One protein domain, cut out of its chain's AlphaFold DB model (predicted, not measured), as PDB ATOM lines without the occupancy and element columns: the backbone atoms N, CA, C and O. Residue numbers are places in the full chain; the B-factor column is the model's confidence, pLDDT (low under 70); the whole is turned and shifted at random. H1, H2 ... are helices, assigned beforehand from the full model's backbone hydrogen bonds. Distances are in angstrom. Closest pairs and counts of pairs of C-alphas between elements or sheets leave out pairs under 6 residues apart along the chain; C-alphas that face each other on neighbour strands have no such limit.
ATOM      1  N   ARG A  10     110.878 131.136 109.900       83.12
ATOM      2  CA  ARG A  10     111.034 132.554 110.255       83.12
ATOM      3  C   ARG A  10     110.524 133.504 109.168       83.12
ATOM      4  O   ARG A  10     110.165 134.635 109.484       83.12
ATOM      5  N   ASN A  11     110.458 133.066 107.909       82.56
ATOM      6  CA  ASN A  11     109.993 133.882 106.782       82.56
ATOM      7  C   ASN A  11     108.462 133.844 106.593       82.56
ATOM      8  O   ASN A  11     107.914 134.478 105.690       82.56
ATOM      9  N   HIS A  12     107.743 133.095 107.432       85.44
ATOM     10  CA  HIS A  12     106.291 133.019 107.355       85.44
ATOM     11  C   HIS A  12     105.641 134.366 107.721       85.44
ATOM     12  O   HIS A  12     106.058 135.038 108.666       85.44
ATOM     13  N   PHE A  13     104.556 134.735 107.027       86.81
ATOM     14  CA  PHE A  13     103.841 136.009 107.221       86.81
ATOM     15  C   PHE A  13     103.435 136.272 108.682       86.81
ATOM     16  O   PHE A  13     103.402 137.420 109.121       86.81
ATOM     17  N   PHE A  14     103.181 135.210 109.448       86.62
ATOM     18  CA  PHE A  14     102.898 135.282 110.884       86.62
ATOM     19  C   PHE A  14     103.991 136.015 111.687       86.62
ATOM     20  O   PHE A  14     103.672 136.773 112.596       86.62
ATOM     21  N   PHE A  15     105.268 135.849 111.329       87.19
ATOM     22  CA  PHE A  15     106.402 136.460 112.033       87.19
ATOM     23  C   PHE A  15     106.854 137.794 111.430       87.19
ATOM     24  O   PHE A  15     107.885 138.330 111.827       87.19
ATOM     25  N   LYS A  16     106.085 138.382 110.505       84.00
ATOM     26  CA  LYS A  16     106.455 139.638 109.828       84.00
ATOM     27  C   LYS A  16     106.701 140.806 110.795       84.00
ATOM     28  O   LYS A  16     107.481 141.703 110.486       84.00
ATOM     29  N   SER A  17     106.047 140.811 111.955       84.38
ATOM     30  CA  SER A  17     106.231 141.823 113.004       84.38
ATOM     31  C   SER A  17     107.367 141.504 113.986       84.38
ATOM     32  O   SER A  17     107.656 142.317 114.863       84.38
ATOM     33  N   VAL A  18     108.002 140.334 113.878       84.94
ATOM     34  CA  VAL A  18     109.022 139.854 114.818       84.94
ATOM     35  C   VAL A  18     110.415 140.142 114.271       84.94
ATOM     36  O   VAL A  18     110.798 139.693 113.194       84.94
ATOM     37  N   ASN A  19     111.220 140.866 115.048       88.69
ATOM     38  CA  ASN A  19     112.639 141.035 114.758       88.69
ATOM     39  C   ASN A  19     113.442 139.926 115.453       88.69
ATOM     40  O   ASN A  19     113.753 140.038 116.639       88.69
ATOM     41  N   PHE A  20     113.799 138.875 114.709       86.75
ATOM     42  CA  PHE A  20     114.514 137.715 115.254       86.75
ATOM     43  C   PHE A  20     115.883 138.057 115.850       86.75
ATOM     44  O   PHE A  20     116.215 137.535 116.906       86.75
ATOM     45  N   ARG A  21     116.638 138.995 115.255       88.44
ATOM     46  CA  ARG A  21     117.946 139.409 115.802       88.44
ATOM     47  C   ARG A  21     117.814 140.009 117.199       88.44
ATOM     48  O   ARG A  21     118.650 139.770 118.060       88.44
ATOM     49  N   ARG A  22     116.757 140.792 117.430       89.38
ATOM     50  CA  ARG A  22     116.473 141.363 118.754       89.38
ATOM     51  C   ARG A  22     115.887 140.332 119.713       89.38
ATOM     52  O   ARG A  22     116.153 140.422 120.905       89.38
ATOM     53  N   LEU A  23     115.093 139.389 119.205       89.38
ATOM     54  CA  LEU A  23     114.495 138.322 120.005       89.38
ATOM     55  C   LEU A  23     115.563 137.362 120.552       89.38
ATOM     56  O   LEU A  23     115.572 137.099 121.748       89.38
ATOM     57  N   GLU A  24     116.492 136.901 119.709       88.81
ATOM     58  CA  GLU A  24     117.598 136.007 120.101       88.81
ATOM     59  C   GLU A  24     118.567 136.678 121.087       88.81
ATOM     60  O   GLU A  24     119.115 136.018 121.963       88.81
ATOM     61  N   ALA A  25     118.730 138.002 120.992       90.50
ATOM     62  CA  ALA A  25     119.516 138.794 121.936       90.50
ATOM     63  C   ALA A  25     118.768 139.136 123.246       90.50
ATOM     64  O   ALA A  25     119.313 139.856 124.079       90.50
ATOM     65  N   GLY A  26     117.511 138.703 123.420       85.56
ATOM     66  CA  GLY A  26     116.706 139.025 124.606       85.56
ATOM     67  C   GLY A  26     116.300 140.504 124.726       85.56
ATOM     68  O   GLY A  26     115.908 140.955 125.796       85.56
ATOM     69  N   LEU A  27     116.372 141.278 123.635       87.56
ATOM     70  CA  LEU A  27     116.101 142.728 123.594       87.56
ATOM     71  C   LEU A  27     114.644 143.080 123.235       87.56
ATOM     72  O   LEU A  27     114.325 144.240 122.937       87.56
ATOM     73  N   VAL A  28     113.770 142.077 123.179       86.75
ATOM     74  CA  VAL A  28     112.326 142.223 122.981       86.75
ATOM     75  C   VAL A  28     111.651 141.745 124.257       86.75
ATOM     76  O   VAL A  28     111.785 140.580 124.618       86.75
ATOM     77  N   ALA A  29     110.940 142.644 124.938       84.69
ATOM     78  CA  ALA A  29     110.192 142.277 126.132       84.69
ATOM     79  C   ALA A  29     109.091 141.264 125.769       84.69
ATOM     80  O   ALA A  29     108.410 141.450 124.751       84.69
ATOM     81  N   PRO A  30     108.902 140.203 126.570       87.56
ATOM     82  CA  PRO A  30     107.823 139.263 126.331       87.56
ATOM     83  C   PRO A  30     106.468 139.975 126.495       87.56
ATOM     84  O   PRO A  30     106.332 140.856 127.346       87.56
ATOM     85  N   PRO A  31     105.444 139.601 125.708       87.69
ATOM     86  CA  PRO A  31     104.117 140.218 125.788       87.69
ATOM     87  C   PRO A  31     103.414 139.937 127.123       87.69
ATOM     88  O   PRO A  31     102.508 140.668 127.517       87.69
ATOM     89  N   TRP A  32     103.829 138.879 127.815       92.44
ATOM     90  CA  TRP A  32     103.351 138.509 129.134       92.44
ATOM     91  C   TRP A  32     104.529 138.021 129.974       92.44
ATOM     92  O   TRP A  32     105.329 137.211 129.502       92.44
ATOM     93  N   ALA A  33     104.624 138.516 131.205       89.25
ATOM     94  CA  ALA A  33     105.594 138.068 132.192       89.25
ATOM     95  C   ALA A  33     104.848 137.390 133.354       89.25
ATOM     96  O   ALA A  33     103.848 137.947 133.826       89.25
ATOM     97  N   PRO A  34     105.304 136.212 133.817       90.62
ATOM     98  CA  PRO A  34     104.722 135.562 134.980       90.62
ATOM     99  C   PRO A  34     104.866 136.470 136.196       90.62
ATOM    100  O   PRO A  34     105.896 137.122 136.392       90.62
ATOM    101  N   ARG A  35     103.818 136.527 137.016       91.19
ATOM    102  CA  ARG A  35     103.887 137.281 138.259       91.19
ATOM    103  C   ARG A  35     104.814 136.554 139.240       91.19
ATOM    104  O   ARG A  35     104.697 135.336 139.366       91.19
ATOM    105  N   PRO A  36     105.691 137.270 139.963       91.56
ATOM    106  CA  PRO A  36     106.652 136.649 140.876       91.56
ATOM    107  C   PRO A  36     105.992 136.018 142.111       91.56
ATOM    108  O   PRO A  36     106.619 135.222 142.798       91.56
ATOM    109  N   ASP A  37     104.741 136.372 142.402       92.31
ATOM    110  CA  ASP A  37     103.978 135.903 143.558       92.31
ATOM    111  C   ASP A  37     103.077 134.695 143.258       92.31
ATOM    112  O   ASP A  37     102.369 134.223 144.144       92.31
ATOM    113  N   VAL A  38     103.079 134.195 142.017       90.00
ATOM    114  CA  VAL A  38     102.218 133.087 141.592       90.00
ATOM    115  C   VAL A  38     103.067 131.892 141.181       90.00
ATOM    116  O   VAL A  38     103.922 131.985 140.302       90.00
ATOM    117  N   VAL A  39     102.783 130.735 141.779       89.06
ATOM    118  CA  VAL A  39     103.354 129.455 141.353       89.06
ATOM    119  C   VAL A  39     102.507 128.901 140.207       89.06
ATOM    120  O   VAL A  39     101.354 128.520 140.397       89.06
ATOM    121  N   TYR A  40     103.075 128.858 139.003       88.62
ATOM    122  CA  TYR A  40     102.419 128.323 137.806       88.62
ATOM    123  C   TYR A  40     102.635 126.806 137.691       88.62
ATOM    124  O   TYR A  40     103.327 126.338 136.789       88.62
ATOM    125  N   ALA A  41     102.060 126.035 138.613       87.62
ATOM    126  CA  ALA A  41     102.115 124.574 138.611       87.62
ATOM    127  C   ALA A  41     100.719 123.966 138.820       87.62
ATOM    128  O   ALA A  41      99.806 124.631 139.309       87.62
ATOM    129  N   GLY A  42     100.550 122.703 138.418       84.38
ATOM    130  CA  GLY A  42      99.366 121.924 138.784       84.38
ATOM    131  C   GLY A  42      99.322 121.659 140.288       84.38
ATOM    132  O   GLY A  42     100.350 121.725 140.959       84.38
ATOM    133  N   ASP A  43      98.132 121.359 140.802       81.12
ATOM    134  CA  ASP A  43      97.946 121.033 142.215       81.12
ATOM    135  C   ASP A  43      98.773 119.797 142.600       81.12
ATOM    136  O   ASP A  43      98.658 118.745 141.962       81.12
ATOM    137  N   ALA A  44      99.604 119.941 143.632       74.44
ATOM    138  CA  ALA A  44     100.427 118.862 144.159       74.44
ATOM    139  C   ALA A  44      99.556 117.712 144.695       74.44
ATOM    140  O   ALA A  44      99.906 116.551 144.511       74.44
ATOM    141  N   GLU A  45      98.381 118.017 145.256       68.19
ATOM    142  CA  GLU A  45      97.443 117.014 145.784       68.19
ATOM    143  C   GLU A  45      96.747 116.203 144.677       68.19
ATOM    144  O   GLU A  45      96.124 115.173 144.934       68.19
ATOM    145  N   ARG A  46      96.851 116.646 143.416       67.56
ATOM    146  CA  ARG A  46      96.336 115.913 142.251       67.56
ATOM    147  C   ARG A  46      97.345 114.902 141.699       67.56
ATOM    148  O   ARG A  46      96.986 114.122 140.808       67.56
ATOM    149  N   PHE A  47      98.586 114.896 142.181       71.69
ATOM    150  CA  PHE A  47      99.519 113.840 141.816       71.69
ATOM    151  C   PHE A  47      99.067 112.538 142.468       71.69
ATOM    152  O   PHE A  47      98.780 112.470 143.657       71.69
ATOM    153  N   ARG A  48      98.932 111.501 141.643       69.06
ATOM    154  CA  ARG A  48      98.693 110.149 142.134       69.06
ATOM    155  C   ARG A  48      99.966 109.730 142.857       69.06
ATOM    156  O   ARG A  48     101.020 109.775 142.231       69.06
ATOM    157  N   ASP A  49      99.846 109.312 144.113       74.56
ATOM    158  CA  ASP A  49     100.943 108.668 144.831       74.56
ATOM    159  C   ASP A  49     101.460 107.509 143.971       74.56
ATOM    160  O   ASP A  49     100.741 106.540 143.693       74.56
ATOM    161  N   GLU A  50     102.672 107.663 143.444       72.44
ATOM    162  CA  GLU A  50     103.343 106.597 142.719       72.44
ATOM    163  C   GLU A  50     103.683 105.509 143.738       72.44
ATOM    164  O   GLU A  50     104.240 105.784 144.799       72.44
ATOM    165  N   SER A  51     103.296 104.267 143.452       77.12
ATOM    166  CA  SER A  51     103.648 103.136 144.306       77.12
ATOM    167  C   SER A  51     105.165 102.978 144.334       77.12
ATOM    168  O   SER A  51     105.785 102.880 143.272       77.12
ATOM    169  N   GLU A  52     105.743 102.919 145.533       76.19
ATOM    170  CA  GLU A  52     107.163 102.632 145.710       76.19
ATOM    171  C   GLU A  52     107.487 101.263 145.099       76.19
ATOM    172  O   GLU A  52     106.765 100.282 145.295       76.19
ATOM    173  N   ALA A  53     108.548 101.210 144.297       77.56
ATOM    174  CA  ALA A  53     109.007  99.963 143.713       77.56
ATOM    175  C   ALA A  53     109.749  99.151 144.787       77.56
ATOM    176  O   ALA A  53     110.937  99.361 145.024       77.56
ATOM    177  N   GLU A  54     109.042  98.230 145.438       75.56
ATOM    178  CA  GLU A  54     109.654  97.212 146.297       75.56
ATOM    179  C   GLU A  54     110.385  96.155 145.434       75.56
ATOM    180  O   GLU A  54     110.021  95.917 144.281       75.56
ATOM    181  N   ASP A  55     111.443  95.533 145.971       74.25
ATOM    182  CA  ASP A  55     112.259  94.479 145.324       74.25
ATOM    183  C   ASP A  55     113.131  94.875 144.105       74.25
ATOM    184  O   ASP A  55     113.544  94.023 143.312       74.25
ATOM    185  N   VAL A  56     113.529  96.145 143.973       78.25
ATOM    186  CA  VAL A  56     114.538  96.547 142.972       78.25
ATOM    187  C   VAL A  56     115.958  96.366 143.524       78.25
ATOM    188  O   VAL A  56     116.412  97.119 144.384       78.25
ATOM    189  N   ALA A  57     116.692  95.381 143.001       83.69
ATOM    190  CA  ALA A  57     118.113  95.196 143.291       83.69
ATOM    191  C   ALA A  57     118.982  95.930 142.261       83.69
ATOM    192  O   ALA A  57     118.846  95.709 141.060       83.69
ATOM    193  N   PHE A  58     119.909  96.768 142.729       82.50
ATOM    194  CA  PHE A  58     120.869  97.443 141.855       82.50
ATOM    195  C   PHE A  58     121.938  96.469 141.357       82.50
ATOM    196  O   PHE A  58     122.697  95.897 142.143       82.50
ATOM    197  N   GLU A  59     122.045  96.321 140.041       88.81
ATOM    198  CA  GLU A  59     123.108  95.562 139.407       88.81
ATOM    199  C   GLU A  59     124.367  96.429 139.190       88.81
ATOM    200  O   GLU A  59     124.306  97.658 139.074       88.81
ATOM    201  N   PRO A  60     125.551  95.809 139.013       85.38
ATOM    202  CA  PRO A  60     126.779  96.534 138.671       85.38
ATOM    203  C   PRO A  60     126.695  97.358 137.374       85.38
ATOM    204  O   PRO A  60     127.508  98.258 137.154       85.38
ATOM    205  N   LYS A  61     125.749  97.042 136.479       87.12
ATOM    206  CA  LYS A  61     125.483  97.829 135.265       87.12
ATOM    207  C   LYS A  61     124.796  99.156 135.594       87.12
ATOM    208  O   LYS A  61     125.174 100.172 135.014       87.12
ATOM    209  N   ASP A  62     123.883  99.155 136.560       88.31
ATOM    210  CA  ASP A  62     123.167 100.353 137.006       88.31
ATOM    211  C   ASP A  62     124.134 101.332 137.668       88.31
ATOM    212  O   ASP A  62     124.136 102.520 137.358       88.31
ATOM    213  N   GLN A  63     125.068 100.827 138.482       84.62
ATOM    214  CA  GLN A  63     126.110 101.659 139.090       84.62
ATOM    215  C   GLN A  63     126.973 102.380 138.042       84.62
ATOM    216  O   GLN A  63     127.287 103.561 138.202       84.62
ATOM    217  N   LYS A  64     127.339 101.696 136.949       85.50
ATOM    218  CA  LYS A  64     128.086 102.316 135.843       85.50
ATOM    219  C   LYS A  64     127.262 103.391 135.140       85.50
ATOM    220  O   LYS A  64     127.807 104.443 134.811       85.50
ATOM    221  N   PHE A  65     125.968 103.152 134.940       89.12
ATOM    222  CA  PHE A  65     125.064 104.140 134.356       89.12
ATOM    223  C   PHE A  65     124.933 105.382 135.249       89.12
ATOM    224  O   PHE A  65     125.101 106.496 134.760       89.12
ATOM    225  N   TYR A  66     124.735 105.216 136.560       88.00
ATOM    226  CA  TYR A  66     124.639 106.348 137.487       88.00
ATOM    227  C   TYR A  66     125.914 107.192 137.526       88.00
ATOM    228  O   TYR A  66     125.837 108.420 137.586       88.00
ATOM    229  N   GLN A  67     127.086 106.556 137.434       86.12
ATOM    230  CA  GLN A  67     128.367 107.260 137.342       86.12
ATOM    231  C   GLN A  67     128.512 108.049 136.036       86.12
ATOM    232  O   GLN A  67     129.055 109.148 136.048       86.12
ATOM    233  N   GLN A  68     128.017 107.517 134.918       87.56
ATOM    234  CA  GLN A  68     128.031 108.222 133.632       87.56
ATOM    235  C   GLN A  68     127.015 109.366 133.580       87.56
ATOM    236  O   GLN A  68     127.291 110.405 132.987       87.56
ATOM    237  N   PHE A  69     125.848 109.180 134.197       87.75
ATOM    238  CA  PHE A  69     124.789 110.183 134.249       87.75
ATOM    239  C   PHE A  69     125.158 111.366 135.152       87.75
ATOM    240  O   PHE A  69     124.849 112.513 134.835       87.75
ATOM    241  N   SER A  70     125.851 111.097 136.259       85.12
ATOM    242  CA  SER A  70     126.270 112.102 137.239       85.12
ATOM    243  C   SER A  70     127.495 112.880 136.751       85.12
ATOM    244  O   SER A  70     128.576 112.798 137.328       85.12
ATOM    245  N   THR A  71     127.325 113.656 135.680       84.44
ATOM    246  CA  THR A  71     128.391 114.456 135.049       84.44
ATOM    247  C   THR A  71     128.873 115.630 135.909       84.44
ATOM    248  O   THR A  71     129.885 116.252 135.589       84.44
ATOM    249  N   GLY A  72     128.193 115.909 137.023       87.25
ATOM    250  CA  GLY A  72     128.539 116.985 137.945       87.25
ATOM    251  C   GLY A  72     128.147 118.358 137.398       87.25
ATOM    252  O   GLY A  72     127.108 118.518 136.759       87.25
ATOM    253  N   ALA A  73     128.961 119.371 137.688       84.19
ATOM    254  CA  ALA A  73     128.700 120.733 137.240       84.19
ATOM    255  C   ALA A  73     129.008 120.896 135.743       84.19
ATOM    256  O   ALA A  73     130.122 120.640 135.289       84.19
ATOM    257  N   VAL A  74     128.030 121.380 134.974       88.75
ATOM    258  CA  VAL A  74     128.226 121.727 133.560       88.75
ATOM    259  C   VAL A  74     128.951 123.067 133.473       88.75
ATOM    260  O   VAL A  74     128.377 124.104 133.807       88.75
ATOM    261  N   SER A  75     130.192 123.045 132.978       84.88
ATOM    262  CA  SER A  75     131.152 124.157 133.021       84.88
ATOM    263  C   SER A  75     130.562 125.528 132.681       84.88
ATOM    264  O   SER A  75     130.670 126.446 133.484       84.88
ATOM    265  N   LEU A  76     129.894 125.674 131.529       86.06
ATOM    266  CA  LEU A  76     129.365 126.971 131.086       86.06
ATOM    267  C   LEU A  76     128.237 127.492 131.991       86.06
ATOM    268  O   LEU A  76     128.175 128.681 132.283       86.06
ATOM    269  N   ARG A  77     127.338 126.605 132.437       87.94
ATOM    270  CA  ARG A  77     126.211 126.983 133.305       87.94
ATOM    271  C   ARG A  77     126.706 127.361 134.694       87.94
ATOM    272  O   ARG A  77     126.261 128.367 135.229       87.94
ATOM    273  N   TRP A  78     127.660 126.598 135.218       91.31
ATOM    274  CA  TRP A  78     128.276 126.874 136.509       91.31
ATOM    275  C   TRP A  78     129.082 128.175 136.488       91.31
ATOM    276  O   TRP A  78     128.913 129.011 137.364       91.31
ATOM    277  N   GLN A  79     129.895 128.410 135.454       89.94
ATOM    278  CA  GLN A  79     130.623 129.674 135.308       89.94
ATOM    279  C   GLN A  79     129.676 130.877 135.245       89.94
ATOM    280  O   GLN A  79     129.917 131.868 135.929       89.94
ATOM    281  N   GLN A  80     128.585 130.779 134.477       89.56
ATOM    282  CA  GLN A  80     127.580 131.838 134.420       89.56
ATOM    283  C   GLN A  80     126.949 132.090 135.796       89.56
ATOM    284  O   GLN A  80     126.799 133.239 136.184       89.56
ATOM    285  N   GLU A  81     126.650 131.041 136.565       90.88
ATOM    286  CA  GLU A  81     126.121 131.163 137.928       90.88
ATOM    287  C   GLU A  81     127.107 131.859 138.880       90.88
ATOM    288  O   GLU A  81     126.713 132.753 139.629       90.88
ATOM    289  N   VAL A  82     128.400 131.513 138.830       90.56
ATOM    290  CA  VAL A  82     129.443 132.160 139.652       90.56
ATOM    291  C   VAL A  82     129.620 133.640 139.281       90.56
ATOM    292  O   VAL A  82     129.906 134.466 140.150       90.56
ATOM    293  N   ILE A  83     129.423 133.996 138.007       90.69
ATOM    294  CA  ILE A  83     129.446 135.389 137.538       90.69
ATOM    295  C   ILE A  83     128.180 136.134 137.986       90.69
ATOM    296  O   ILE A  83     128.288 137.193 138.600       90.69
ATOM    297  N   ASP A  84     126.994 135.578 137.727       90.75
ATOM    298  CA  ASP A  84     125.697 136.216 137.998       90.75
ATOM    299  C   ASP A  84     125.441 136.411 139.499       90.75
ATOM    300  O   ASP A  84     124.811 137.388 139.906       90.75
ATOM    301  N   SER A  85     125.948 135.501 140.334       90.38
ATOM    302  CA  SER A  85     125.875 135.602 141.797       90.38
ATOM    303  C   SER A  85     126.872 136.598 142.401       90.38
ATOM    304  O   SER A  85     126.779 136.891 143.589       90.38
ATOM    305  N   GLY A  86     127.826 137.116 141.619       86.81
ATOM    306  CA  GLY A  86     128.877 138.023 142.094       86.81
ATOM    307  C   GLY A  86     130.054 137.334 142.799       86.81
ATOM    308  O   GLY A  86     131.065 137.986 143.061       86.81
ATOM    309  N   VAL A  87     129.985 136.017 143.029       89.69
ATOM    310  CA  VAL A  87     131.041 135.227 143.692       89.69
ATOM    311  C   VAL A  87     132.380 135.344 142.961       89.69
ATOM    312  O   VAL A  87     133.429 135.433 143.597       89.69
ATOM    313  N   PHE A  88     132.365 135.402 141.623       88.75
ATOM    314  CA  PHE A  88     133.587 135.609 140.841       88.75
ATOM    315  C   PHE A  88     134.310 136.900 141.247       88.75
ATOM    316  O   PHE A  88     135.517 136.892 141.472       88.75
ATOM    317  N   GLN A  89     133.568 138.000 141.388       84.94
ATOM    318  CA  GLN A  89     134.132 139.307 141.708       84.94
ATOM    319  C   GLN A  89     134.709 139.351 143.126       84.94
ATOM    320  O   GLN A  89     135.705 140.034 143.352       84.94
ATOM    321  N   GLU A  90     134.103 138.649 144.083       86.00
ATOM    322  CA  GLU A  90     134.607 138.561 145.458       86.00
ATOM    323  C   GLU A  90     135.923 137.776 145.539       86.00
ATOM    324  O   GLU A  90     136.850 138.186 146.237       86.00
ATOM    325  N   LEU A  91     136.030 136.674 144.792       84.31
ATOM    326  CA  LEU A  91     137.217 135.815 144.793       84.31
ATOM    327  C   LEU A  91     138.386 136.411 143.994       84.31
ATOM    328  O   LEU A  91     139.541 136.268 144.396       84.31
ATOM    329  N   ASP A  92     138.101 137.111 142.895       81.56
ATOM    330  CA  ASP A  92     139.116 137.705 142.011       81.56
ATOM    331  C   ASP A  92     139.854 138.903 142.656       81.56
ATOM    332  O   ASP A  92     140.993 139.222 142.313       81.56
ATOM    333  N   GLN A  93     139.265 139.528 143.686       64.94
ATOM    334  CA  GLN A  93     139.879 140.632 144.441       64.94
ATOM    335  C   GLN A  93     141.130 140.229 145.245       64.94
ATOM    336  O   GLN A  93     141.909 141.097 145.648       64.94
ATOM    337  N   ASN A  94     141.377 138.930 145.449       58.00
ATOM    338  CA  ASN A  94     142.504 138.447 146.253       58.00
ATOM    339  C   ASN A  94     143.869 138.503 145.527       58.00
ATOM    340  O   ASN A  94     144.898 138.119 146.082       58.00
TER     341      ASN A  94
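What this domain is: This is residues 10 to 94 of the 113 residues of the protein "G protein-coupled receptor kinase" of Liparis tanakae (Tanaka's snailfish) (UniProt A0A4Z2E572). This is an open arc with little regular structure: residues 25 to 59 make a wide loop from H1 round to H2, and H3 and H4 form an L at the other end. The 85 printed residues have four named helices, H1 to H4 in chain order, and no named strand; the class is all helix, with 33 residues in helices. It is extended, with a radius of gyration of the C-alphas of 22.5 A and spans of 57 by 50 by 34 A.

How they stand to each other: Start at H2, residues 60 to 69, which touches no helix. H1, residues 20 to 24, is apart from it. H3, residues 75 to 84, and H4, residues 87 to 94, are close but not clearly touching, about perpendicular at 78 degrees; their closest C-alphas, Val 82 and Phe 88, are 5.5 A apart. Each O i to N i+4 pair is within hydrogen-bond range in H1, H2 and H3, but 2 of 4 in H4.

Where its parts are: Find C-alpha 60 at (126.779, 96.534, 138.671); H2 runs 14.5 A from there. H3 spans 14.1 A, H1 6.0 A; H4, 12.2 A, ends at (142.504, 138.447, 146.253).

The domain as a whole: The printed part has no cut. The link from H1 to H2 is long, 35 residues. Residues 45 to 46, 48 and 93 to 94 have pLDDT under 70.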